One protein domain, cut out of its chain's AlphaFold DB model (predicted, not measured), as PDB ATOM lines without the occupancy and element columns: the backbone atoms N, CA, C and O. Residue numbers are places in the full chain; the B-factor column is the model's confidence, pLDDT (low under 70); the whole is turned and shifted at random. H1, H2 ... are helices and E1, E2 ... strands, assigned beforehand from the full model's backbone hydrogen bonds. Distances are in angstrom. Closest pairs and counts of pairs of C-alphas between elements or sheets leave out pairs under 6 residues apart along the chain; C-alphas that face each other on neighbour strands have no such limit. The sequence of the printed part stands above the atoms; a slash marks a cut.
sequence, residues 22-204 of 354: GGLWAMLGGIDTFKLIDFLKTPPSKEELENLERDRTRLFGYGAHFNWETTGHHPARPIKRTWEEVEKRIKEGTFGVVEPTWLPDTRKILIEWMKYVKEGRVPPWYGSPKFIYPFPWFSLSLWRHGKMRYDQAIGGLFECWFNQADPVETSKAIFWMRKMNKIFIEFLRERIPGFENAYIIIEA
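This is residues 22 to 204 of the 354 residues of the protein "CoB--CoM heterodisulfide reductase iron-sulfur subunit A" of Candidatus Bathyarchaeota archaeon (UniProt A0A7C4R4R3). A strongly twisted sheet of four antiparallel strands is covered on one face by residues 177 to 189 of the long helix H5, which runs slantwise to the strands. H4 grazes the sheet and packs crosswise on H2, H1 grazes the sheet with residues 33 to 36, H3 lies near H1, and residues 65 to 76 stick out as a free loop. The printed part has 183 residues, with five named helices and four named strands in the order E1 H1 H2 H3 H4 E2 E3 H5 E4. The sheet's order is E2 - E3 - E1 - E4, and the class is mixed, helices and strands. The whole is compact, with a radius of gyration of the C-alphas of 17.0 A and spans of 48 by 38 by 33 A.

Start at E1, residues 26 to 29, an inner strand with E3, residues 147 to 157, on one side and E4, residues 199 to 203, on the other side. Look for N 28 and O 153, 2.8 A apart, and N 27 and O 202, 2.8 A apart, within hydrogen-bond range. E2, residues 136 to 144, is an edge strand and forms a hairpin with E3, where N 139 and O 154 are 2.7 A apart. E2 bends by 55 degrees at residue 141 and E3 by 68 degrees at residue 151. H1, residues 33 to 41, only grazes the sheet; the closest C-alphas of H1 and E3 are those of Thr 33 and Tyr 150, 5.8 A apart. H3, residues 83 to 91, is close to H1 but not clearly touching, with C-alphas 41 and 83 the closest at 7.2 A. H2, residues 46 to 60, touches H4, residues 107 to 118, at a steep tilt of 54 degrees, the same way; their closest C-alphas, of Leu 52 and Ile 111, are 6.1 A apart. H5, residues 167 to 191, is on the sheet at a height over the sheet of 8.0 A, and its closest C-alpha pair with E3 is Asn 181 and Gly 156, 5.6 A. It makes two layers, a helix on one face of a sheet. It lies over E3 and only just over E1, on which 3 of its C-alphas fall, and runs slantwise to the strands, at 50 degrees to E3 on the local plane. E3, H5 and E4 form a split strand-helix-strand unit, two strands of one sheet that are not neighbours, with E1 between them in the sheet and the helix H5 between them along the chain; its crossover is right-handed. H4 and H5 only just touch, with 3 pairs of C-alphas within 8 A, the closest being Glu 112 and Arg 191 at 6.5 A. In H1, H2, H3, H4 and H5 every O i to N i+4 pair is within hydrogen-bond range.

Find C-alpha 26 at (165.139, 123.504, 164.393), where E1 begins. H1 is 12.3 A long, H2 20.4 A, H3 12.4 A and H4 16.6 A. E2 then runs 23.5 A and E3 26.5 A. Find C-alpha 167 at (162.490, 110.180, 181.683); from there H5 runs 35.8 A to C-alpha 191. E4 ends at C-alpha 203, (167.949, 120.945, 166.423).

The two C-alphas farthest apart are those of Glu 84 and Val 168, 49.9 A. The printed part has no cut. The links H2 to H3, H3 to H4 and H4 to E2 are long. The mean pLDDT of the printed part is 76.9; look for values under 70 at residues 60 to 81 and 96 to 106, among others.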
ATOM      1  N   GLY A  22     155.812 120.577 175.167       73.94
ATOM      2  CA  GLY A  22     157.133 121.072 174.777       73.94
ATOM      3  C   GLY A  22     157.283 121.081 173.258       73.94
ATOM      4  O   GLY A  22     156.709 120.231 172.585       73.94
ATOM      5  N   GLY A  23     158.040 122.030 172.709       78.19
ATOM      6  CA  GLY A  23     158.294 122.132 171.265       78.19
ATOM      7  C   GLY A  23     159.783 122.052 170.963       78.19
ATOM      8  O   GLY A  23     160.569 122.680 171.658       78.19
ATOM      9  N   LEU A  24     160.188 121.305 169.939       84.81
ATOM     10  CA  LEU A  24     161.591 121.160 169.550       84.81
ATOM     11  C   LEU A  24     161.862 121.993 168.306       84.81
ATOM     12  O   LEU A  24     161.443 121.645 167.207       84.81
ATOM     13  N   TRP A  25     162.575 123.088 168.499       84.06
ATOM     14  CA  TRP A  25     162.895 124.001 167.420       84.06
ATOM     15  C   TRP A  25     164.100 123.503 166.628       84.06
ATOM     16  O   TRP A  25     165.045 122.945 167.195       84.06
ATOM     17  N   ALA A  26     164.057 123.745 165.324       88.81
ATOM     18  CA  ALA A  26     165.139 123.504 164.393       88.81
ATOM     19  C   ALA A  26     165.512 124.810 163.688       88.81
ATOM     20  O   ALA A  26     164.660 125.587 163.258       88.81
ATOM     21  N   MET A  27     166.810 125.050 163.553       90.69
ATOM     22  CA  MET A  27     167.314 126.043 162.619       90.69
ATOM     23  C   MET A  27     167.410 125.394 161.244       90.69
ATOM     24  O   MET A  27     167.975 124.307 161.098       90.69
ATOM     25  N   LEU A  28     166.866 126.072 160.245       91.69
ATOM     26  CA  LEU A  28     166.844 125.654 158.855       91.69
ATOM     27  C   LEU A  28     167.774 126.560 158.044       91.69
ATOM     28  O   LEU A  28     167.828 127.766 158.282       91.69
ATOM     29  N   GLY A  29     168.499 125.980 157.094       93.06
ATOM     30  CA  GLY A  29     169.319 126.689 156.111       93.06
ATOM     31  C   GLY A  29     168.923 126.315 154.690       93.06
ATOM     32  O   GLY A  29     168.116 125.410 154.511       93.06
ATOM     33  N   GLY A  30     169.506 126.976 153.688       93.06
ATOM     34  CA  GLY A  30     169.268 126.660 152.271       93.06
ATOM     35  C   GLY A  30     167.939 127.194 151.733       93.06
ATOM     36  O   GLY A  30     167.379 126.610 150.808       93.06
ATOM     37  N   ILE A  31     167.427 128.267 152.340       91.69
ATOM     38  CA  ILE A  31     166.142 128.874 151.990       91.69
ATOM     39  C   ILE A  31     166.375 130.025 151.014       91.69
ATOM     40  O   ILE A  31     167.150 130.938 151.295       91.69
ATOM     41  N   ASP A  32     165.667 130.017 149.894       91.44
ATOM     42  CA  ASP A  32     165.526 131.176 149.022       91.44
ATOM     43  C   ASP A  32     164.326 132.011 149.492       91.44
ATOM     44  O   ASP A  32     163.174 131.795 149.105       91.44
ATOM     45  N   THR A  33     164.609 132.967 150.382       85.50
ATOM     46  CA  THR A  33     163.584 133.852 150.954       85.50
ATOM     47  C   THR A  33     162.879 134.694 149.889       85.50
ATOM     48  O   THR A  33     161.701 135.000 150.051       85.50
ATOM     49  N   PHE A  34     163.549 135.050 148.792       85.50
ATOM     50  CA  PHE A  34     162.945 135.881 147.749       85.50
ATOM     51  C   PHE A  34     161.943 135.083 146.921       85.50
ATOM     52  O   PHE A  34     160.812 135.529 146.736       85.50
ATOM     53  N   LYS A  35     162.304 133.855 146.535       90.56
ATOM     54  CA  LYS A  35     161.377 132.932 145.870       90.56
ATOM     55  C   LYS A  35     160.157 132.616 146.738       90.56
ATOM     56  O   LYS A  35     159.033 132.559 146.236       90.56
ATOM     57  N   LEU A  36     160.361 132.457 148.045       87.31
ATOM     58  CA  LEU A  36     159.269 132.287 149.001       87.31
ATOM     59  C   LEU A  36     158.355 133.517 149.059       87.31
ATOM     60  O   LEU A  36     157.135 133.377 149.047       87.31
ATOM     61  N   ILE A  37     158.927 134.721 149.121       83.31
ATOM     62  CA  ILE A  37     158.159 135.972 149.109       83.31
ATOM     63  C   ILE A  37     157.307 136.065 147.842       83.31
ATOM     64  O   ILE A  37     156.115 136.353 147.939       83.31
ATOM     65  N   ASP A  38     157.867 135.751 146.675       87.38
ATOM     66  CA  ASP A  38     157.118 135.784 145.418       87.38
ATOM     67  C   ASP A  38     155.961 134.774 145.400       87.38
ATOM     68  O   ASP A  38     154.859 135.099 144.956       87.38
ATOM     69  N   PHE A  39     156.151 133.586 145.980       87.75
ATOM     70  CA  PHE A  39     155.064 132.624 146.179       87.75
ATOM     71  C   PHE A  39     153.936 133.169 147.073       87.75
ATOM     72  O   PHE A  39     152.754 132.900 146.820       87.75
ATOM     73  N   LEU A  40     154.285 133.932 148.110       84.88
ATOM     74  CA  LEU A  40     153.337 134.502 149.068       84.88
ATOM     75  C   LEU A  40     152.614 135.752 148.539       84.88
ATOM     76  O   LEU A  40     151.510 136.036 148.999       84.88
ATOM     77  N   LYS A  41     153.179 136.467 147.556       84.19
ATOM     78  CA  LYS A  41     152.572 137.677 146.966       84.19
ATOM     79  C   LYS A  41     151.199 137.445 146.354       84.19
ATOM     80  O   LYS A  41     150.353 138.335 146.381       84.19
ATOM     81  N   THR A  42     150.962 136.263 145.796       84.06
ATOM     82  CA  THR A  42     149.643 135.914 145.267       84.06
ATOM     83  C   THR A  42     148.758 135.410 146.411       84.06
ATOM     84  O   THR A  42     149.121 134.415 147.038       84.06
ATOM     85  N   PRO A  43     147.597 136.017 146.697       80.56
ATOM     86  CA  PRO A  43     146.716 135.538 147.757       80.56
ATOM     87  C   PRO A  43     146.032 134.208 147.372       80.56
ATOM     88  O   PRO A  43     145.859 133.935 146.181       80.56
ATOM     89  N   PRO A  44     145.622 133.374 148.348       84.06
ATOM     90  CA  PRO A  44     144.750 132.227 148.087       84.06
ATOM     91  C   PRO A  44     143.385 132.652 147.535       84.06
ATOM     92  O   PRO A  44     142.902 133.752 147.824       84.06
ATOM     93  N   SER A  45     142.722 131.749 146.813       87.50
ATOM     94  CA  SER A  45     141.340 131.956 146.379       87.50
ATOM     95  C   SER A  45     140.370 131.954 147.571       87.50
ATOM     96  O   SER A  45     140.660 131.428 148.649       87.50
ATOM     97  N   LYS A  46     139.174 132.524 147.384       86.06
ATOM     98  CA  LYS A  46     138.127 132.520 148.419       86.06
ATOM     99  C   LYS A  46     137.735 131.093 148.831       86.06
ATOM    100  O   LYS A  46     137.591 130.822 150.019       86.06
ATOM    101  N   GLU A  47     137.636 130.184 147.865       89.25
ATOM    102  CA  GLU A  47     137.317 128.773 148.102       89.25
ATOM    103  C   GLU A  47     138.407 128.069 148.928       89.25
ATOM    104  O   GLU A  47     138.112 127.318 149.859       89.25
ATOM    105  N   GLU A  48     139.683 128.337 148.639       85.69
ATOM    106  CA  GLU A  48     140.796 127.787 149.420       85.69
ATOM    107  C   GLU A  48     140.760 128.263 150.876       85.69
ATOM    108  O   GLU A  48     141.037 127.484 151.789       85.69
ATOM    109  N   LEU A  49     140.378 129.522 151.103       81.06
ATOM    110  CA  LEU A  49     140.220 130.082 152.444       81.06
ATOM    111  C   LEU A  49     139.048 129.448 153.204       81.06
ATOM    112  O   LEU A  49     139.198 129.117 154.378       81.06
ATOM    113  N   GLU A  50     137.905 129.243 152.553       82.62
ATOM    114  CA  GLU A  50     136.745 128.580 153.163       82.62
ATOM    115  C   GLU A  50     137.060 127.120 153.528       82.62
ATOM    116  O   GLU A  50     136.752 126.658 154.633       82.62
ATOM    117  N   ASN A  51     137.758 126.407 152.640       83.69
ATOM    118  CA  ASN A  51     138.241 125.056 152.907       83.69
ATOM    119  C   ASN A  51     139.242 125.025 154.074       83.69
ATOM    120  O   ASN A  51     139.126 124.155 154.942       83.69
ATOM    121  N   LEU A  52     140.171 125.987 154.128       80.81
ATOM    122  CA  LEU A  52     141.125 126.140 155.228       80.81
ATOM    123  C   LEU A  52     140.428 126.328 156.571       80.81
ATOM    124  O   LEU A  52     140.809 125.681 157.541       80.81
ATOM    125  N   GLU A  53     139.401 127.164 156.646       76.12
ATOM    126  CA  GLU A  53     138.665 127.399 157.891       76.12
ATOM    127  C   GLU A  53     137.934 126.141 158.389       76.12
ATOM    128  O   GLU A  53     138.006 125.783 159.575       76.12
ATOM    129  N   ARG A  54     137.304 125.398 157.470       77.56
ATOM    130  CA  ARG A  54     136.654 124.117 157.782       77.56
ATOM    131  C   ARG A  54     137.659 123.082 158.288       77.56
ATOM    132  O   ARG A  54     137.440 122.442 159.319       77.56
ATOM    133  N   ASP A  55     138.762 122.912 157.566       78.12
ATOM    134  CA  ASP A  55     139.802 121.945 157.906       78.12
ATOM    135  C   ASP A  55     140.528 122.324 159.197       78.12
ATOM    136  O   ASP A  55     140.807 121.447 160.014       78.12
ATOM    137  N   ARG A  56     140.771 123.617 159.436       71.94
ATOM    138  CA  ARG A  56     141.417 124.110 160.655       71.94
ATOM    139  C   ARG A  56     140.624 123.736 161.897       71.94
ATOM    140  O   ARG A  56     141.194 123.244 162.871       71.94
ATOM    141  N   THR A  57     139.308 123.904 161.838       66.94
ATOM    142  CA  THR A  57     138.409 123.534 162.935       66.94
ATOM    143  C   THR A  57     138.479 122.039 163.236       66.94
ATOM    144  O   THR A  57     138.615 121.636 164.392       66.94
ATOM    145  N   ARG A  58     138.472 121.210 162.187       71.81
ATOM    146  CA  ARG A  58     138.464 119.749 162.300       71.81
ATOM    147  C   ARG A  58     139.816 119.149 162.703       71.81
ATOM    148  O   ARG A  58     139.846 118.257 163.545       71.81
ATOM    149  N   LEU A  59     140.908 119.583 162.073       70.81
ATOM    150  CA  LEU A  59     142.227 118.936 162.138       70.81
ATOM    151  C   LEU A  59     143.147 119.540 163.202       70.81
ATOM    152  O   LEU A  59     144.003 118.835 163.732       70.81
ATOM    153  N   PHE A  60     142.963 120.817 163.543       66.06
ATOM    154  CA  PHE A  60     143.723 121.492 164.602       66.06
ATOM    155  C   PHE A  60     142.906 121.689 165.887       66.06
ATOM    156  O   PHE A  60     143.462 122.071 166.914       66.06
ATOM    157  N   GLY A  61     141.601 121.378 165.871       53.22
ATOM    158  CA  GLY A  61     140.763 121.340 167.071       53.22
ATOM    159  C   GLY A  61     140.515 122.708 167.713       53.22
ATOM    160  O   GLY A  61     140.607 122.832 168.940       53.22
ATOM    161  N   TYR A  62     140.199 123.727 166.904       41.03
ATOM    162  CA  TYR A  62     139.735 125.038 167.387       41.03
ATOM    163  C   TYR A  62     138.587 124.821 168.401       41.03
ATOM    164  O   TYR A  62     137.562 124.231 168.063       41.03
ATOM    165  N   GLY A  63     138.819 125.189 169.669       37.66
ATOM    166  CA  GLY A  63     137.946 124.897 170.819       37.66
ATOM    167  C   GLY A  63     138.615 124.156 171.993       37.66
ATOM    168  O   GLY A  63     138.100 124.202 173.106       37.66
ATOM    169  N   ALA A  64     139.768 123.498 171.802       34.91
ATOM    170  CA  ALA A  64     140.492 122.837 172.905       34.91
ATOM    171  C   ALA A  64     141.760 123.570 173.366       34.91
ATOM    172  O   ALA A  64     142.187 123.364 174.498       34.91
ATOM    173  N   HIS A  65     142.345 124.431 172.528       38.69
ATOM    174  CA  HIS A  65     143.588 125.143 172.865       38.69
ATOM    175  C   HIS A  65     143.601 126.631 172.600       38.69
ATOM    176  O   HIS A  65     144.596 127.316 172.815       38.69
ATOM    177  N   PHE A  66     142.464 127.138 172.188       40.81
ATOM    178  CA  PHE A  66     142.307 128.526 171.914       40.81
ATOM    179  C   PHE A  66     140.800 128.764 171.930       40.81
ATOM    180  O   PHE A  66     140.057 128.104 171.203       40.81
ATOM    181  N   ASN A  67     140.340 129.622 172.823       29.47
ATOM    182  CA  ASN A  67     138.979 130.113 172.797       29.47
ATOM    183  C   ASN A  67     139.080 131.637 172.759       29.47
ATOM    184  O   ASN A  67     139.224 132.292 173.787       29.47
ATOM    185  N   TRP A  68     139.126 132.187 171.548       38.62
ATOM    186  CA  TRP A  68     139.090 133.630 171.282       38.62
ATOM    187  C   TRP A  68     137.696 134.204 171.564       38.62
ATOM    188  O   TRP A  68     137.551 135.414 171.711       38.62
ATOM    189  N   GLU A  69     136.675 133.344 171.649       27.77
ATOM    190  CA  GLU A  69     135.278 133.752 171.810       27.77
ATOM    191  C   GLU A  69     134.973 134.224 173.238       27.77
ATOM    192  O   GLU A  69     134.124 135.087 173.426       27.77
ATOM    193  N   THR A  70     135.723 133.768 174.249       29.34
ATOM    194  CA  THR A  70     135.525 134.207 175.643       29.34
ATOM    195  C   THR A  70     136.204 135.533 175.999       29.34
ATOM    196  O   THR A  70     135.920 136.078 177.059       29.34
ATOM    197  N   THR A  71     137.089 136.079 175.155       32.41
ATOM    198  CA  THR A  71     137.800 137.343 175.451       32.41
ATOM    199  C   THR A  71     137.296 138.543 174.653       32.41
ATOM    200  O   THR A  71     137.763 139.658 174.884       32.41
ATOM    201  N   GLY A  72     136.364 138.351 173.709       25.06
ATOM    202  CA  GLY A  72     135.704 139.422 172.945       25.06
ATOM    203  C   GLY A  72     136.627 140.369 172.163       25.06
ATOM    204  O   GLY A  72     136.147 141.330 171.574       25.06
ATOM    205  N   HIS A  73     137.944 140.157 172.171       28.86
ATOM    206  CA  HIS A  73     138.938 141.090 171.656       28.86
ATOM    207  C   HIS A  73     140.133 140.330 171.080       28.86
ATOM    208  O   HIS A  73     140.727 139.475 171.736       28.86
ATOM    209  N   HIS A  74     140.491 140.700 169.853       35.19
ATOM    210  CA  HIS A  74     141.709 140.340 169.137       35.19
ATOM    211  C   HIS A  74     142.728 141.483 169.332       35.19
ATOM    212  O   HIS A  74     142.608 142.490 168.632       35.19
ATOM    213  N   PRO A  75     143.710 141.415 170.253       35.62
ATOM    214  CA  PRO A  75     144.480 142.603 170.630       35.62
ATOM    215  C   PRO A  75     145.831 142.741 169.922       35.62
ATOM    216  O   PRO A  75     146.459 143.783 170.033       35.62
ATOM    217  N   ALA A  76     146.248 141.773 169.110       38.03
ATOM    218  CA  ALA A  76     147.252 142.024 168.084       38.03
ATOM    219  C   ALA A  76     146.608 141.712 166.753       38.03
ATOM    220  O   ALA A  76     146.724 140.587 166.283       38.03
ATOM    221  N   ARG A  77     145.891 142.670 166.142       38.06
ATOM    222  CA  ARG A  77     145.742 142.600 164.680       38.06
ATOM    223  C   ARG A  77     147.164 142.347 164.173       38.06
ATOM    224  O   ARG A  77     148.013 143.172 164.518       38.06
ATOM    225  N   PRO A  78     147.466 141.226 163.480       46.38
ATOM    226  CA  PRO A  78     148.769 141.103 162.851       46.38
ATOM    227  C   PRO A  78     148.960 142.414 162.112       46.38
ATOM    228  O   PRO A  78     148.025 142.862 161.435       46.38
ATOM    229  N   ILE A  79     150.079 143.097 162.360       48.12
ATOM    230  CA  ILE A  79     150.406 144.286 161.587       48.12
ATOM    231  C   ILE A  79     150.525 143.749 160.168       48.12
ATOM    232  O   ILE A  79     151.535 143.146 159.816       48.12
ATOM    233  N   LYS A  80     149.430 143.841 159.408       56.00
ATOM    234  CA  LYS A  80     149.373 143.431 158.018       56.00
ATOM    235  C   LYS A  80     150.217 144.456 157.304       56.00
ATOM    236  O   LYS A  80     149.727 145.528 156.963       56.00
ATOM    237  N   ARG A  81     151.500 144.147 157.183       67.31
ATOM    238  CA  ARG A  81     152.409 144.957 156.394       67.31
ATOM    239  C   ARG A  81     152.005 144.841 154.942       67.31
ATOM    240  O   ARG A  81     151.487 143.804 154.542       67.31
ATOM    241  N   THR A  82     152.214 145.870 154.147       79.88
ATOM    242  CA  THR A  82     152.093 145.696 152.697       79.88
ATOM    243  C   THR A  82     153.331 144.967 152.173       79.88
ATOM    244  O   THR A  82     154.384 144.951 152.819       79.88
ATOM    245  N   TRP A  83     153.236 144.353 150.991       80.88
ATOM    246  CA  TRP A  83     154.425 143.797 150.336       80.88
ATOM    247  C   TRP A  83     155.483 144.874 150.065       80.88
ATOM    248  O   TRP A  83     156.671 144.594 150.170       80.88
ATOM    249  N   GLU A  84     155.066 146.120 149.831       82.62
ATOM    250  CA  GLU A  84     155.958 147.272 149.653       82.62
ATOM    251  C   GLU A  84     156.783 147.561 150.920       82.62
ATOM    252  O   GLU A  84     157.995 147.766 150.844       82.62
ATOM    253  N   GLU A  85     156.157 147.525 152.101       80.12
ATOM    254  CA  GLU A  85     156.851 147.691 153.385       80.12
ATOM    255  C   GLU A  85     157.835 146.549 153.661       80.12
ATOM    256  O   GLU A  85     158.932 146.777 154.181       80.12
ATOM    257  N   VAL A  86     157.448 145.318 153.316       78.88
ATOM    258  CA  VAL A  86     158.317 144.138 153.419       78.88
ATOM    259  C   VAL A  86     159.551 144.317 152.532       78.88
ATOM    260  O   VAL A  86     160.676 144.224 153.022       78.88
ATOM    261  N   GLU A  87     159.359 144.645 151.255       79.94
ATOM    262  CA  GLU A  87     160.446 144.840 150.292       79.94
ATOM    263  C   GLU A  87     161.376 145.993 150.679       79.94
ATOM    264  O   GLU A  87     162.598 145.856 150.579       79.94
ATOM    265  N   LYS A  88     160.823 147.113 151.166       83.12
ATOM    266  CA  LYS A  88     161.609 148.249 151.663       83.12
ATOM    267  C   LYS A  88     162.562 147.817 152.777       83.12
ATOM    268  O   LYS A  88     163.762 148.068 152.698       83.12
ATOM    269  N   ARG A  89     162.054 147.100 153.778       79.56
ATOM    270  CA  ARG A  89     162.869 146.643 154.911       79.56
ATOM    271  C   ARG A  89     163.916 145.613 154.518       79.56
ATOM    272  O   ARG A  89     164.977 145.566 155.135       79.56
ATOM    273  N   ILE A  90     163.635 144.781 153.514       78.44
ATOM    274  CA  ILE A  90     164.628 143.834 152.999       78.44
ATOM    275  C   ILE A  90     165.794 144.597 152.365       78.44
ATOM    276  O   ILE A  90     166.949 144.296 152.673       78.44
ATOM    277  N   LYS A  91     165.502 145.623 151.551       79.94
ATOM    278  CA  LYS A  91     166.520 146.510 150.955       79.94
ATOM    279  C   LYS A  91     167.349 147.232 152.020       79.94
ATOM    280  O   LYS A  91     168.554 147.374 151.855       79.94
ATOM    281  N   GLU A  92     166.717 147.642 153.117       82.12
ATOM    282  CA  GLU A  92     167.372 148.310 154.250       82.12
ATOM    283  C   GLU A  92     168.107 147.340 155.197       82.12
ATOM    284  O   GLU A  92     168.794 147.782 156.113       82.12
ATOM    285  N   GLY A  93     167.977 146.019 155.020       75.44
ATOM    286  CA  GLY A  93     168.577 145.031 155.925       75.44
ATOM    287  C   GLY A  93     167.895 144.924 157.298       75.44
ATOM    288  O   GLY A  93     168.449 144.324 158.218       75.44
ATOM    289  N   THR A  94     166.692 145.483 157.449       74.31
ATOM    290  CA  THR A  94     165.957 145.585 158.722       74.31
ATOM    291  C   THR A  94     164.787 144.602 158.822       74.31
ATOM    292  O   THR A  94     163.990 144.654 159.764       74.31
ATOM    293  N   PHE A  95     164.633 143.686 157.865       70.38
ATOM    294  CA  PHE A  95     163.492 142.774 157.792       70.38
ATOM    295  C   PHE A  95     163.619 141.481 158.625       70.38
ATOM    296  O   PHE A  95     163.896 140.404 158.104       70.38
ATOM    297  N   GLY A  96     163.354 141.556 159.930       63.31
ATOM    298  CA  GLY A  96     163.129 140.364 160.761       63.31
ATOM    299  C   GLY A  96     161.655 139.954 160.743       63.31
ATOM    300  O   GLY A  96     160.800 140.755 161.138       63.31
ATOM    301  N   VAL A  97     161.337 138.731 160.300       59.28
ATOM    302  CA  VAL A  97     159.983 138.169 160.444       59.28
ATOM    303  C   VAL A  97     159.944 137.334 161.705       59.28
ATOM    304  O   VAL A  97     160.441 136.212 161.738       59.28
ATOM    305  N   VAL A  98     159.290 137.854 162.736       50.56
ATOM    306  CA  VAL A  98     158.799 137.010 163.821       50.56
ATOM    307  C   VAL A  98     157.456 136.468 163.327       50.56
ATOM    308  O   VAL A  98     156.531 137.239 163.158       50.56
ATOM    309  N   GLU A  99     157.387 135.169 163.037       53.19
ATOM    310  CA  GLU A  99     156.224 134.376 162.584       53.19
ATOM    311  C   GLU A  99     155.602 134.627 161.182       53.19
ATOM    312  O   GLU A  99     155.494 135.761 160.710       53.19
ATOM    313  N   PRO A 100     155.052 133.577 160.529       49.31
ATOM    314  CA  PRO A 100     154.389 133.701 159.227       49.31
ATOM    315  C   PRO A 100     153.144 134.596 159.285       49.31
ATOM    316  O   PRO A 100     152.774 135.230 158.306       49.31
ATOM    317  N   THR A 101     152.478 134.699 160.431       46.78
ATOM    318  CA  THR A 101     151.261 135.511 160.617       46.78
ATOM    319  C   THR A 101     151.477 137.018 160.413       46.78
ATOM    320  O   THR A 101     150.497 137.751 160.297       46.78
ATOM    321  N   TRP A 102     152.731 137.476 160.334       51.03
ATOM    322  CA  TRP A 102     153.126 138.880 160.172       51.03
ATOM    323  C   TRP A 102     153.506 139.236 158.729       51.03
ATOM    324  O   TRP A 102     153.686 140.410 158.403       51.03
ATOM    325  N   LEU A 103     153.616 138.224 157.865       57.09
ATOM    326  CA  LEU A 103     153.683 138.383 156.418       57.09
ATOM    327  C   LEU A 103     152.263 138.395 155.833       57.09
ATOM    328  O   LEU A 103     151.385 137.685 156.339       57.09
ATOM    329  N   PRO A 104     152.018 139.144 154.746       53.56
ATOM    330  CA  PRO A 104     150.773 139.007 154.004       53.56
ATOM    331  C   PRO A 104     150.583 137.559 153.541       53.56
ATOM    332  O   PRO A 104     151.505 136.921 153.044       53.56
ATOM    333  N   ASP A 105     149.371 137.040 153.716       64.56
ATOM    334  CA  ASP A 105     148.885 135.844 153.017       64.56
ATOM    335  C   ASP A 105     149.670 134.530 153.197       64.56
ATOM    336  O   ASP A 105     149.581 133.609 152.384       64.56
ATOM    337  N   THR A 106     150.281 134.327 154.366       69.94
ATOM    338  CA  THR A 106     150.910 133.042 154.764       69.94
ATOM    339  C   THR A 106     149.954 131.867 154.953       69.94
ATOM    340  O   THR A 106     150.373 130.728 155.168       69.94
ATOM    341  N   ARG A 107     148.656 132.110 154.769       78.12
ATOM    342  CA  ARG A 107     147.602 131.093 154.706       78.12
ATOM    343  C   ARG A 107     147.865 130.046 153.618       78.12
ATOM    344  O   ARG A 107     147.447 128.909 153.797       78.12
ATOM    345  N   LYS A 108     148.617 130.375 152.558       82.75
ATOM    346  CA  LYS A 108     149.056 129.408 151.533       82.75
ATOM    347  C   LYS A 108     149.856 128.238 152.096       82.75
ATOM    348  O   LYS A 108     149.599 127.093 151.746       82.75
ATOM    349  N   ILE A 109     150.789 128.519 153.003       85.31
ATOM    350  CA  ILE A 109     151.598 127.477 153.644       85.31
ATOM    351  C   ILE A 109     150.694 126.559 154.471       85.31
ATOM    352  O   ILE A 109     150.853 125.343 154.444       85.31
ATOM    353  N   LEU A 110     149.704 127.129 155.167       81.38
ATOM    354  CA  LEU A 110     148.725 126.352 155.929       81.38
ATOM    355  C   LEU A 110     147.841 125.489 155.027       81.38
ATOM    356  O   LEU A 110     147.584 124.338 155.369       81.38
ATOM    357  N   ILE A 111     147.410 126.019 153.880       86.00
ATOM    358  CA  ILE A 111     146.663 125.276 152.855       86.00
ATOM    359  C   ILE A 111     147.455 124.051 152.398       86.00
ATOM    360  O   ILE A 111     146.937 122.935 152.470       86.00
ATOM    361  N   GLU A 112     148.714 124.234 152.002       90.56
ATOM    362  CA  GLU A 112     149.565 123.118 151.587       90.56
ATOM    363  C   GLU A 112     149.825 122.132 152.726       90.56
ATOM    364  O   GLU A 112     149.761 120.921 152.518       90.56
ATOM    365  N   TRP A 113     150.027 122.625 153.949       88.31
ATOM    366  CA  TRP A 113     150.201 121.764 155.114       88.31
ATOM    367  C   TRP A 113     148.975 120.884 155.376       88.31
ATOM    368  O   TRP A 113     149.113 119.693 155.638       88.31
ATOM    369  N   MET A 114     147.758 121.418 155.260       86.38
ATOM    370  CA  MET A 114     146.546 120.611 155.439       86.38
ATOM    371  C   MET A 114     146.372 119.565 154.342       86.38
ATOM    372  O   MET A 114     145.924 118.458 154.640       86.38
ATOM    373  N   LYS A 115     146.722 119.883 153.089       91.12
ATOM    374  CA  LYS A 115     146.741 118.888 152.005       91.12
ATOM    375  C   LYS A 115     147.727 117.768 152.346       91.12
ATOM    376  O   LYS A 115     147.352 116.601 152.327       91.12
ATOM    377  N   TYR A 116     148.929 118.132 152.786       92.44
ATOM    378  CA  TYR A 116     149.971 117.198 153.209       92.44
ATOM    379  C   TYR A 116     149.550 116.318 154.406       92.44
ATOM    380  O   TYR A 116     149.811 115.116 154.437       92.44
ATOM    381  N   VAL A 117     148.823 116.882 155.378       89.62
ATOM    382  CA  VAL A 117     148.210 116.134 156.491       89.62
ATOM    383  C   VAL A 117     147.170 115.130 155.982       89.62
ATOM    384  O   VAL A 117     147.158 113.979 156.419       89.62
ATOM    385  N   LYS A 118     146.304 115.535 155.044       90.50
ATOM    386  CA  LYS A 118     145.252 114.678 154.467       90.50
ATOM    387  C   LYS A 118     145.795 113.510 153.642       90.50
ATOM    388  O   LYS A 118     145.099 112.510 153.507       90.50
ATOM    389  N   GLU A 119     147.029 113.605 153.154       94.12
ATOM    390  CA  GLU A 119     147.748 112.505 152.496       94.12
ATOM    391  C   GLU A 119     148.203 111.405 153.478       94.12
ATOM    392  O   GLU A 119     148.744 110.388 153.054       94.12
ATOM    393  N   GLY A 120     148.007 111.581 154.794       90.12
ATOM    394  CA  GLY A 120     148.347 110.576 155.810       90.12
ATOM    395  C   GLY A 120     149.837 110.507 156.162       90.12
ATOM    396  O   GLY A 120     150.272 109.584 156.848       90.12
ATOM    397  N   ARG A 121     150.629 111.488 155.711       88.31
ATOM    398  CA  ARG A 121     152.090 111.544 155.911       88.31
ATOM    399  C   ARG A 121     152.497 112.111 157.268       88.31
ATOM    400  O   ARG A 121     153.611 111.891 157.736       88.31
ATOM    401  N   VAL A 122     151.588 112.840 157.910       89.12
ATOM    402  CA  VAL A 122     151.814 113.495 159.198       89.12
ATOM    403  C   VAL A 122     151.154 112.652 160.286       89.12
ATOM    404  O   VAL A 122     149.958 112.395 160.192       89.12
ATOM    405  N   PRO A 123     151.875 112.199 161.323       88.25
ATOM    406  CA  PRO A 123     151.240 111.535 162.450       88.25
ATOM    407  C   PRO A 123     150.480 112.554 163.317       88.25
ATOM    408  O   PRO A 123     150.833 113.739 163.340       88.25
ATOM    409  N   PRO A 124     149.465 112.110 164.076       83.69
ATOM    410  CA  PRO A 124     148.802 112.974 165.039       83.69
ATOM    411  C   PRO A 124     149.777 113.426 166.127       83.69
ATOM    412  O   PRO A 124     150.797 112.788 166.410       83.69
ATOM    413  N   TRP A 125     149.405 114.516 166.776       79.38
ATOM    414  CA  TRP A 125     150.122 115.114 167.886       79.38
ATOM    415  C   TRP A 125     150.327 114.109 169.031       79.38
ATOM    416  O   TRP A 125     149.372 113.578 169.608       79.38
ATOM    417  N   TYR A 126     151.593 113.854 169.379       82.44
ATOM    418  CA  TYR A 126     151.953 112.972 170.486       82.44
ATOM    419  C   TYR A 126     151.354 113.448 171.811       82.44
ATOM    420  O   TYR A 126     151.524 114.602 172.207       82.44
ATOM    421  N   GLY A 127     150.668 112.534 172.500       77.25
ATOM    422  CA  GLY A 127     150.057 112.797 173.799       77.25
ATOM    423  C   GLY A 127     148.802 113.668 173.746       77.25
ATOM    424  O   GLY A 127     148.295 114.046 174.802       77.25
ATOM    425  N   SER A 128     148.254 113.971 172.566       75.69
ATOM    426  CA  SER A 128     146.941 114.611 172.464       75.69
ATOM    427  C   SER A 128     145.805 113.603 172.734       75.69
ATOM    428  O   SER A 128     145.869 112.466 172.269       75.69
ATOM    429  N   PRO A 129     144.740 113.980 173.470       67.31
ATOM    430  CA  PRO A 129     143.554 113.145 173.682       67.31
ATOM    431  C   PRO A 129     142.638 113.092 172.450       67.31
ATOM    432  O   PRO A 129     141.746 112.254 172.384       67.31
ATOM    433  N   LYS A 130     142.833 114.003 171.491       71.19
ATOM    434  CA  LYS A 130     142.115 114.046 170.213       71.19
ATOM    435  C   LYS A 130     143.094 113.841 169.067       71.19
ATOM    436  O   LYS A 130     144.262 114.210 169.173       71.19
ATOM    437  N   PHE A 131     142.603 113.316 167.953       73.69
ATOM    438  CA  PHE A 131     143.382 113.197 166.728       73.69
ATOM    439  C   PHE A 131     143.502 114.570 166.053       73.69
ATOM    440  O   PHE A 131     142.730 114.923 165.165       73.69
ATOM    441  N   ILE A 132     144.428 115.370 166.573       75.19
ATOM    442  CA  ILE A 132     144.787 116.692 166.067       75.19
ATOM    443  C   ILE A 132     146.210 116.647 165.533       75.19
ATOM    444  O   ILE A 132     147.028 115.839 165.981       75.19
ATOM    445  N   TYR A 133     146.501 117.522 164.586       78.62
ATOM    446  CA  TYR A 133     147.802 117.603 163.940       78.62
ATOM    447  C   TYR A 133     148.580 118.821 164.436       78.62
ATOM    448  O   TYR A 133     147.974 119.784 164.901       78.62
ATOM    449  N   PRO A 134     149.917 118.805 164.375       72.06
ATOM    450  CA  PRO A 134     150.704 119.965 164.764       72.06
ATOM    451  C   PRO A 134     150.580 121.088 163.730       72.06
ATOM    452  O   PRO A 134     150.490 120.849 162.524       72.06
ATOM    453  N   PHE A 135     150.592 122.325 164.220       71.50
ATOM    454  CA  PHE A 135     150.587 123.521 163.385       71.50
ATOM    455  C   PHE A 135     152.021 123.852 162.923       71.50
ATOM    456  O   PHE A 135     152.942 123.799 163.748       71.50
ATOM    457  N   PRO A 136     152.240 124.189 161.638       73.44
ATOM    458  CA  PRO A 136     153.556 124.530 161.119       73.44
ATOM    459  C   PRO A 136     153.889 125.977 161.466       73.44
ATOM    460  O   PRO A 136     153.103 126.885 161.193       73.44
ATOM    461  N   TRP A 137     155.059 126.215 162.051       70.94
ATOM    462  CA  TRP A 137     155.473 127.578 162.374       70.94
ATOM    463  C   TRP A 137     156.982 127.743 162.213       70.94
ATOM    464  O   TRP A 137     157.780 126.855 162.519       70.94
ATOM    465  N   PHE A 138     157.367 128.881 161.643       72.44
ATOM    466  CA  PHE A 138     158.755 129.262 161.427       72.44
ATOM    467  C   PHE A 138     158.885 130.777 161.259       72.44
ATOM    468  O   PHE A 138     158.008 131.436 160.708       72.44
ATOM    469  N   SER A 139     159.996 131.327 161.726       74.38
ATOM    470  CA  SER A 139     160.440 132.696 161.498       74.38
ATOM    471  C   SER A 139     161.492 132.713 160.396       74.38
ATOM    472  O   SER A 139     162.459 131.949 160.455       74.38
ATOM    473  N   LEU A 140     161.319 133.599 159.421       73.31
ATOM    474  CA  LEU A 140     162.293 133.850 158.360       73.31
ATOM    475  C   LEU A 140     163.278 134.933 158.793       73.31
ATOM    476  O   LEU A 140     162.916 135.813 159.572       73.31
ATOM    477  N   SER A 141     164.473 134.906 158.208       71.19
ATOM    478  CA  SER A 141     165.500 135.935 158.371       71.19
ATOM    479  C   SER A 141     165.996 136.067 159.810       71.19
ATOM    480  O   SER A 141     165.397 136.731 160.654       71.19
ATOM    481  N   LEU A 142     167.147 135.462 160.095       72.19
ATOM    482  CA  LEU A 142     167.745 135.506 161.430       72.19
ATOM    483  C   LEU A 142     168.805 136.596 161.525       72.19
ATOM    484  O   LEU A 142     169.607 136.774 160.609       72.19
ATOM    485  N   TRP A 143     168.858 137.289 162.659       73.44
ATOM    486  CA  TRP A 143     169.990 138.150 162.988       73.44
ATOM    487  C   TRP A 143     171.145 137.305 163.524       73.44
ATOM    488  O   TRP A 143     170.999 136.591 164.515       73.44
ATOM    489  N   ARG A 144     172.307 137.374 162.869       71.50
ATOM    490  CA  ARG A 144     173.521 136.670 163.289       71.50
ATOM    491  C   ARG A 144     174.754 137.515 162.995       71.50
ATOM    492  O   ARG A 144     174.953 137.951 161.866       71.50
ATOM    493  N   HIS A 145     175.589 137.719 164.014       77.69
ATOM    494  CA  HIS A 145     176.800 138.552 163.934       77.69
ATOM    495  C   HIS A 145     176.527 139.960 163.365       77.69
ATOM    496  O   HIS A 145     177.226 140.417 162.464       77.69
ATOM    497  N   GLY A 146     175.461 140.614 163.841       78.56
ATOM    498  CA  GLY A 146     175.074 141.960 163.398       78.56
ATOM    499  C   GLY A 146     174.540 142.041 161.964       78.56
ATOM    500  O   GLY A 146     174.412 143.132 161.422       78.56
ATOM    501  N   LYS A 147     174.266 140.901 161.312       77.88
ATOM    502  CA  LYS A 147     173.757 140.849 159.937       77.88
ATOM    503  C   LYS A 147     172.527 139.967 159.833       77.88
ATOM    504  O   LYS A 147     172.418 138.930 160.487       77.88
ATOM    505  N   MET A 148     171.628 140.355 158.943       80.88
ATOM    506  CA  MET A 148     170.457 139.567 158.601       80.88
ATOM    507  C   MET A 148     170.822 138.424 157.648       80.88
ATOM    508  O   MET A 148     171.523 138.624 156.655       80.88
ATOM    509  N   ARG A 149     170.354 137.215 157.959       85.12
ATOM    510  CA  ARG A 149     170.581 135.985 157.192       85.12
ATOM    511  C   ARG A 149     169.282 135.550 156.530       85.12
ATOM    512  O   ARG A 149     168.456 134.901 157.162       85.12
ATOM    513  N   TYR A 150     169.120 135.918 155.262       83.88
ATOM    514  CA  TYR A 150     167.954 135.574 154.439       83.88
ATOM    515  C   TYR A 150     167.988 134.134 153.902       83.88
ATOM    516  O   TYR A 150     167.042 133.690 153.268       83.88
ATOM    517  N   ASP A 151     169.067 133.398 154.152       88.06
ATOM    518  CA  ASP A 151     169.231 131.987 153.800       88.06
ATOM    519  C   ASP A 151     168.785 131.031 154.918       88.06
ATOM    520  O   ASP A 151     168.910 129.810 154.782       88.06
ATOM    521  N   GLN A 152     168.318 131.584 156.044       88.69
ATOM    522  CA  GLN A 152     168.044 130.849 157.272       88.69
ATOM    523  C   GLN A 152     166.671 131.177 157.852       88.69
ATOM    524  O   GLN A 152     166.172 132.301 157.775       88.69
ATOM    525  N   ALA A 153     166.098 130.170 158.498       85.62
ATOM    526  CA  ALA A 153     164.885 130.278 159.284       85.62
ATOM    527  C   ALA A 153     165.057 129.516 160.595       85.62
ATOM    528  O   ALA A 153     165.907 128.638 160.730       85.62
ATOM    529  N   ILE A 154     164.219 129.833 161.567       82.62
ATOM    530  CA  ILE A 154     164.039 129.014 162.761       82.62
ATOM    531  C   ILE A 154     162.595 128.539 162.739       82.62
ATOM    532  O   ILE A 154     161.687 129.344 162.580       82.62
ATOM    533  N   GLY A 155     162.363 127.244 162.883       77.69
ATOM    534  CA  GLY A 155     161.023 126.688 162.792       77.69
ATOM    535  C   GLY A 155     160.929 125.259 163.282       77.69
ATOM    536  O   GLY A 155     161.898 124.673 163.755       77.69
ATOM    537  N   GLY A 156     159.735 124.701 163.179       70.81
ATOM    538  CA  GLY A 156     159.457 123.324 163.559       70.81
ATOM    539  C   GLY A 156     157.962 123.069 163.630       70.81
ATOM    540  O   GLY A 156     157.144 123.985 163.519       70.81
ATOM    541  N   LEU A 157     157.599 121.807 163.828       64.25
ATOM    542  CA  LEU A 157     156.223 121.453 164.158       64.25
ATOM    543  C   LEU A 157     156.035 121.520 165.661       64.25
ATOM    544  O   LEU A 157     156.846 121.009 166.432       64.25
ATOM    545  N   PHE A 158     154.974 122.205 166.072       66.44
ATOM    546  CA  PHE A 158     154.813 122.591 167.457       66.44
ATOM    547  C   PHE A 158     154.139 121.507 168.278       66.44
ATOM    548  O   PHE A 158     153.095 120.973 167.916       66.44
ATOM    549  N   GLU A 159     154.753 121.321 169.442       70.81
ATOM    550  CA  GLU A 159     154.204 120.723 170.643       70.81
ATOM    551  C   GLU A 159     154.070 119.191 170.635       70.81
ATOM    552  O   GLU A 159     153.649 118.549 169.685       70.81
ATOM    553  N   CYS A 160     154.407 118.591 171.771       75.50
ATOM    554  CA  CYS A 160     154.103 117.218 172.162       75.50
ATOM    555  C   CYS A 160     153.723 117.249 173.642       75.50
ATOM    556  O   CYS A 160     154.305 118.021 174.405       75.50
ATOM    557  N   TRP A 161     152.716 116.481 174.047       79.56
ATOM    558  CA  TRP A 161     152.283 116.425 175.444       79.56
ATOM    559  C   TRP A 161     152.871 115.187 176.095       79.56
ATOM    560  O   TRP A 161     152.700 114.073 175.604       79.56
ATOM    561  N   PHE A 162     153.607 115.396 177.173       80.62
ATOM    562  CA  PHE A 162     154.336 114.346 177.862       80.62
ATOM    563  C   PHE A 162     154.638 114.795 179.286       80.62
ATOM    564  O   PHE A 162     154.786 115.986 179.563       80.62
ATOM    565  N   ASN A 163     154.773 113.834 180.187       82.50
ATOM    566  CA  ASN A 163     155.232 114.073 181.537       82.50
ATOM    567  C   ASN A 163     156.753 114.286 181.546       82.50
ATOM    568  O   ASN A 163     157.540 113.348 181.511       82.50
ATOM    569  N   GLN A 164     157.183 115.536 181.662       79.31
ATOM    570  CA  GLN A 164     158.596 115.912 181.768       79.31
ATOM    571  C   GLN A 164     159.282 115.475 183.071       79.31
ATOM    572  O   GLN A 164     160.496 115.613 183.198       79.31
ATOM    573  N   ALA A 165     158.530 115.007 184.067       80.25
ATOM    574  CA  ALA A 165     159.106 114.362 185.240       80.25
ATOM    575  C   ALA A 165     159.345 112.857 185.034       80.25
ATOM    576  O   ALA A 165     159.932 112.229 185.917       80.25
ATOM    577  N   ASP A 166     158.904 112.296 183.904       85.75
ATOM    578  CA  ASP A 166     159.149 110.918 183.498       85.75
ATOM    579  C   ASP A 166     160.235 110.883 182.394       85.75
ATOM    580  O   ASP A 166     160.047 111.428 181.295       85.75
ATOM    581  N   PRO A 167     161.399 110.253 182.654       88.31
ATOM    582  CA  PRO A 167     162.490 110.180 181.683       88.31
ATOM    583  C   PRO A 167     162.147 109.338 180.441       88.31
ATOM    584  O   PRO A 167     162.662 109.614 179.351       88.31
ATOM    585  N   VAL A 168     161.268 108.339 180.564       91.31
ATOM    586  CA  VAL A 168     160.831 107.488 179.447       91.31
ATOM    587  C   VAL A 168     159.923 108.283 178.519       91.31
ATOM    588  O   VAL A 168     160.121 108.270 177.301       91.31
ATOM    589  N   GLU A 169     158.955 109.013 179.072       87.69
ATOM    590  CA  GLU A 169     158.092 109.886 178.271       87.69
ATOM    591  C   GLU A 169     158.881 111.010 177.594       87.69
ATOM    592  O   GLU A 169     158.678 111.268 176.407       87.69
ATOM    593  N   THR A 170     159.836 111.614 178.302       87.62
ATOM    594  CA  THR A 170     160.731 112.638 177.737       87.62
ATOM    595  C   THR A 170     161.530 112.090 176.549       87.62
ATOM    596  O   THR A 170     161.624 112.740 175.507       87.62
ATOM    597  N   SER A 171     162.055 110.866 176.657       90.38
ATOM    598  CA  SER A 171     162.808 110.219 175.573       90.38
ATOM    599  C   SER A 171     161.932 109.950 174.341       90.38
ATOM    600  O   SER A 171     162.335 110.242 173.212       90.38
ATOM    601  N   LYS A 172     160.701 109.460 174.550       90.88
ATOM    602  CA  LYS A 172     159.711 109.251 173.478       90.88
ATOM    603  C   LYS A 172     159.329 110.564 172.794       90.88
ATOM    604  O   LYS A 172     159.272 110.616 171.565       90.88
ATOM    605  N   ALA A 173     159.118 111.620 173.576       89.00
ATOM    606  CA  ALA A 173     158.782 112.945 173.073       89.00
ATOM    607  C   ALA A 173     159.903 113.519 172.194       89.00
ATOM    608  O   ALA A 173     159.633 113.993 171.093       89.00
ATOM    609  N   ILE A 174     161.170 113.401 172.610       90.06
ATOM    610  CA  ILE A 174     162.322 113.841 171.804       90.06
ATOM    611  C   ILE A 174     162.384 113.091 170.465       90.06
ATOM    612  O   ILE A 174     162.555 113.719 169.419       90.06
ATOM    613  N   PHE A 175     162.226 111.763 170.475       91.62
ATOM    614  CA  PHE A 175     162.220 110.970 169.241       91.62
ATOM    615  C   PHE A 175     161.090 111.398 168.299       91.62
ATOM    616  O   PHE A 175     161.320 111.613 167.106       91.62
ATOM    617  N   TRP A 176     159.880 111.565 168.841       90.94
ATOM    618  CA  TRP A 176     158.725 112.010 168.071       90.94
ATOM    619  C   TRP A 176     158.955 113.395 167.461       90.94
ATOM    620  O   TRP A 176     158.781 113.559 166.259       90.94
ATOM    621  N   MET A 177     159.434 114.363 168.242       89.12
ATOM    622  CA  MET A 177     159.680 115.726 167.765       89.12
ATOM    623  C   MET A 177     160.747 115.792 166.663       89.12
ATOM    624  O   MET A 177     160.560 116.500 165.677       89.12
ATOM    625  N   ARG A 178     161.833 115.015 166.769       90.94
ATOM    626  CA  ARG A 178     162.843 114.921 165.696       90.94
ATOM    627  C   ARG A 178     162.265 114.303 164.426       90.94
ATOM    628  O   ARG A 178     162.546 114.765 163.322       90.94
ATOM    629  N   LYS A 179     161.419 113.274 164.562       91.44
ATOM    630  CA  LYS A 179     160.666 112.718 163.427       91.44
ATOM    631  C   LYS A 179     159.756 113.782 162.805       91.44
ATOM    632  O   LYS A 179     159.715 113.889 161.584       91.44
ATOM    633  N   MET A 180     159.080 114.589 163.620       89.56
ATOM    634  CA  MET A 180     158.236 115.679 163.131       89.56
ATOM    635  C   MET A 180     159.032 116.745 162.382       89.56
ATOM    636  O   MET A 180     158.599 117.152 161.313       89.56
ATOM    637  N   ASN A 181     160.202 117.152 162.873       91.06
ATOM    638  CA  ASN A 181     161.054 118.108 162.159       91.06
ATOM    639  C   ASN A 181     161.515 117.573 160.795       91.06
ATOM    640  O   ASN A 181     161.569 118.337 159.833       91.06
ATOM    641  N   LYS A 182     161.774 116.262 160.678       92.12
ATOM    642  CA  LYS A 182     162.066 115.614 159.387       92.12
ATOM    643  C   LYS A 182     160.873 115.661 158.427       92.12
ATOM    644  O   LYS A 182     161.025 116.094 157.291       92.12
ATOM    645  N   ILE A 183     159.681 115.303 158.899       92.44
ATOM    646  CA  ILE A 183     158.447 115.400 158.099       92.44
ATOM    647  C   ILE A 183     158.191 116.854 157.685       92.44
ATOM    648  O   ILE A 183     157.788 117.129 156.559       92.44
ATOM    649  N   PHE A 184     158.446 117.800 158.589       90.69
ATOM    650  CA  PHE A 184     158.242 119.214 158.323       90.69
ATOM    651  C   PHE A 184     159.160 119.731 157.218       90.69
ATOM    652  O   PHE A 184     158.698 120.425 156.318       90.69
ATOM    653  N   ILE A 185     160.448 119.379 157.254       92.38
ATOM    654  CA  ILE A 185     161.376 119.823 156.213       92.38
ATOM    655  C   ILE A 185     161.110 119.149 154.863       92.38
ATOM    656  O   ILE A 185     161.275 119.792 153.831       92.38
ATOM    657  N   GLU A 186     160.651 117.896 154.854       94.38
ATOM    658  CA  GLU A 186     160.187 117.220 153.636       94.38
ATOM    659  C   GLU A 186     158.976 117.935 153.033       94.38
ATOM    660  O   GLU A 186     158.987 118.270 151.851       94.38
ATOM    661  N   PHE A 187     157.978 118.269 153.855       93.88
ATOM    662  CA  PHE A 187     156.846 119.095 153.435       93.88
ATOM    663  C   PHE A 187     157.298 120.419 152.807       93.88
ATOM    664  O   PHE A 187     156.842 120.767 151.719       93.88
ATOM    665  N   LEU A 188     158.195 121.149 153.479       92.56
ATOM    666  CA  LEU A 188     158.680 122.436 152.986       92.56
ATOM    667  C   LEU A 188     159.353 122.279 151.615       92.56
ATOM    668  O   LEU A 188     158.990 122.996 150.688       92.56
ATOM    669  N   ARG A 189     160.259 121.305 151.466       95.38
ATOM    670  CA  ARG A 189     160.962 121.019 150.203       95.38
ATOM    671  C   ARG A 189     160.019 120.674 149.054       95.38
ATOM    672  O   ARG A 189     160.264 121.082 147.926       95.38
ATOM    673  N   GLU A 190     158.977 119.897 149.332       95.94
ATOM    674  CA  GLU A 190     158.064 119.393 148.305       95.94
ATOM    675  C   GLU A 190     156.986 120.401 147.899       95.94
ATOM    676  O   GLU A 190     156.504 120.359 146.769       95.94
ATOM    677  N   ARG A 191     156.548 121.258 148.830       94.19
ATOM    678  CA  ARG A 191     155.308 122.035 148.665       94.19
ATOM    679  C   ARG A 191     155.502 123.536 148.677       94.19
ATOM    680  O   ARG A 191     154.631 124.245 148.176       94.19
ATOM    681  N   ILE A 192     156.594 124.033 149.255       92.19
ATOM    682  CA  ILE A 192     156.781 125.465 149.478       92.19
ATOM    683  C   ILE A 192     157.951 125.976 148.625       92.19
ATOM    684  O   ILE A 192     159.109 125.672 148.923       92.19
ATOM    685  N   PRO A 193     157.679 126.791 147.586       94.06
ATOM    686  CA  PRO A 193     158.731 127.408 146.790       94.06
ATOM    687  C   PRO A 193     159.721 128.193 147.653       94.06
ATOM    688  O   PRO A 193     159.329 128.933 148.555       94.06
ATOM    689  N   GLY A 194     161.008 128.024 147.363       91.88
ATOM    690  CA  GLY A 194     162.113 128.607 148.120       91.88
ATOM    691  C   GLY A 194     162.713 127.671 149.171       91.88
ATOM    692  O   GLY A 194     163.782 127.964 149.700       91.88
ATOM    693  N   PHE A 195     162.084 126.530 149.465       93.81
ATOM    694  CA  PHE A 195     162.614 125.530 150.399       93.81
ATOM    695  C   PHE A 195     163.201 124.290 149.718       93.81
ATOM    696  O   PHE A 195     163.556 123.339 150.411       93.81
ATOM    697  N   GLU A 196     163.353 124.265 148.393       96.69
ATOM    698  CA  GLU A 196     163.769 123.071 147.641       96.69
ATOM    699  C   GLU A 196     165.114 122.510 148.131       96.69
ATOM    700  O   GLU A 196     165.302 121.298 148.219       96.69
ATOM    701  N   ASN A 197     166.022 123.405 148.525       96.12
ATOM    702  CA  ASN A 197     167.348 123.072 149.042       96.12
ATOM    703  C   ASN A 197     167.440 123.172 150.572       96.12
ATOM    704  O   ASN A 197     168.542 123.116 151.124       96.12
ATOM    705  N   ALA A 198     166.313 123.335 151.275       94.38
ATOM    706  CA  ALA A 198     166.323 123.590 152.708       94.38
ATOM    707  C   ALA A 198     166.909 122.402 153.479       94.38
ATOM    708  O   ALA A 198     166.640 121.264 153.125       94.38
ATOM    709  N   TYR A 199     167.670 122.603 154.549       94.75
ATOM    710  CA  TYR A 199     168.197 121.529 155.407       94.75
ATOM    711  C   TYR A 199     168.175 121.940 156.883       94.75
ATOM    712  O   TYR A 199     168.150 123.127 157.203       94.75
ATOM    713  N   ILE A 200     168.183 120.964 157.795       93.75
ATOM    714  CA  ILE A 200     168.293 121.231 159.235       93.75
ATOM    715  C   ILE A 200     169.760 121.533 159.554       93.75
ATOM    716  O   ILE A 200     170.619 120.674 159.370       93.75
ATOM    717  N   ILE A 201     170.043 122.746 160.035       93.50
ATOM    718  CA  ILE A 201     171.369 123.149 160.528       93.50
ATOM    719  C   ILE A 201     171.597 122.556 161.919       93.50
ATOM    720  O   ILE A 201     172.621 121.930 162.179       93.50
ATOM    721  N   ILE A 202     170.649 122.789 162.826       91.38
ATOM    722  CA  ILE A 202     170.721 122.329 164.212       91.38
ATOM    723  C   ILE A 202     169.312 122.147 164.767       91.38
ATOM    724  O   ILE A 202     168.419 122.945 164.494       91.38
ATOM    725  N   GLU A 203     169.127 121.111 165.575       90.25
ATOM    726  CA  GLU A 203     167.949 120.945 166.423       90.25
ATOM    727  C   GLU A 203     168.332 121.236 167.871       90.25
ATOM    728  O   GLU A 203     169.466 120.973 168.284       90.25
ATOM    729  N   ALA A 204     167.387 121.740 168.663       85.88
ATOM    730  CA  ALA A 204     167.611 121.878 170.095       85.88
ATOM    731  C   ALA A 204     168.055 120.521 170.703       85.88
ATOM    732  O   ALA A 204     167.447 119.482 170.420       85.88
TER     733      ALA A 204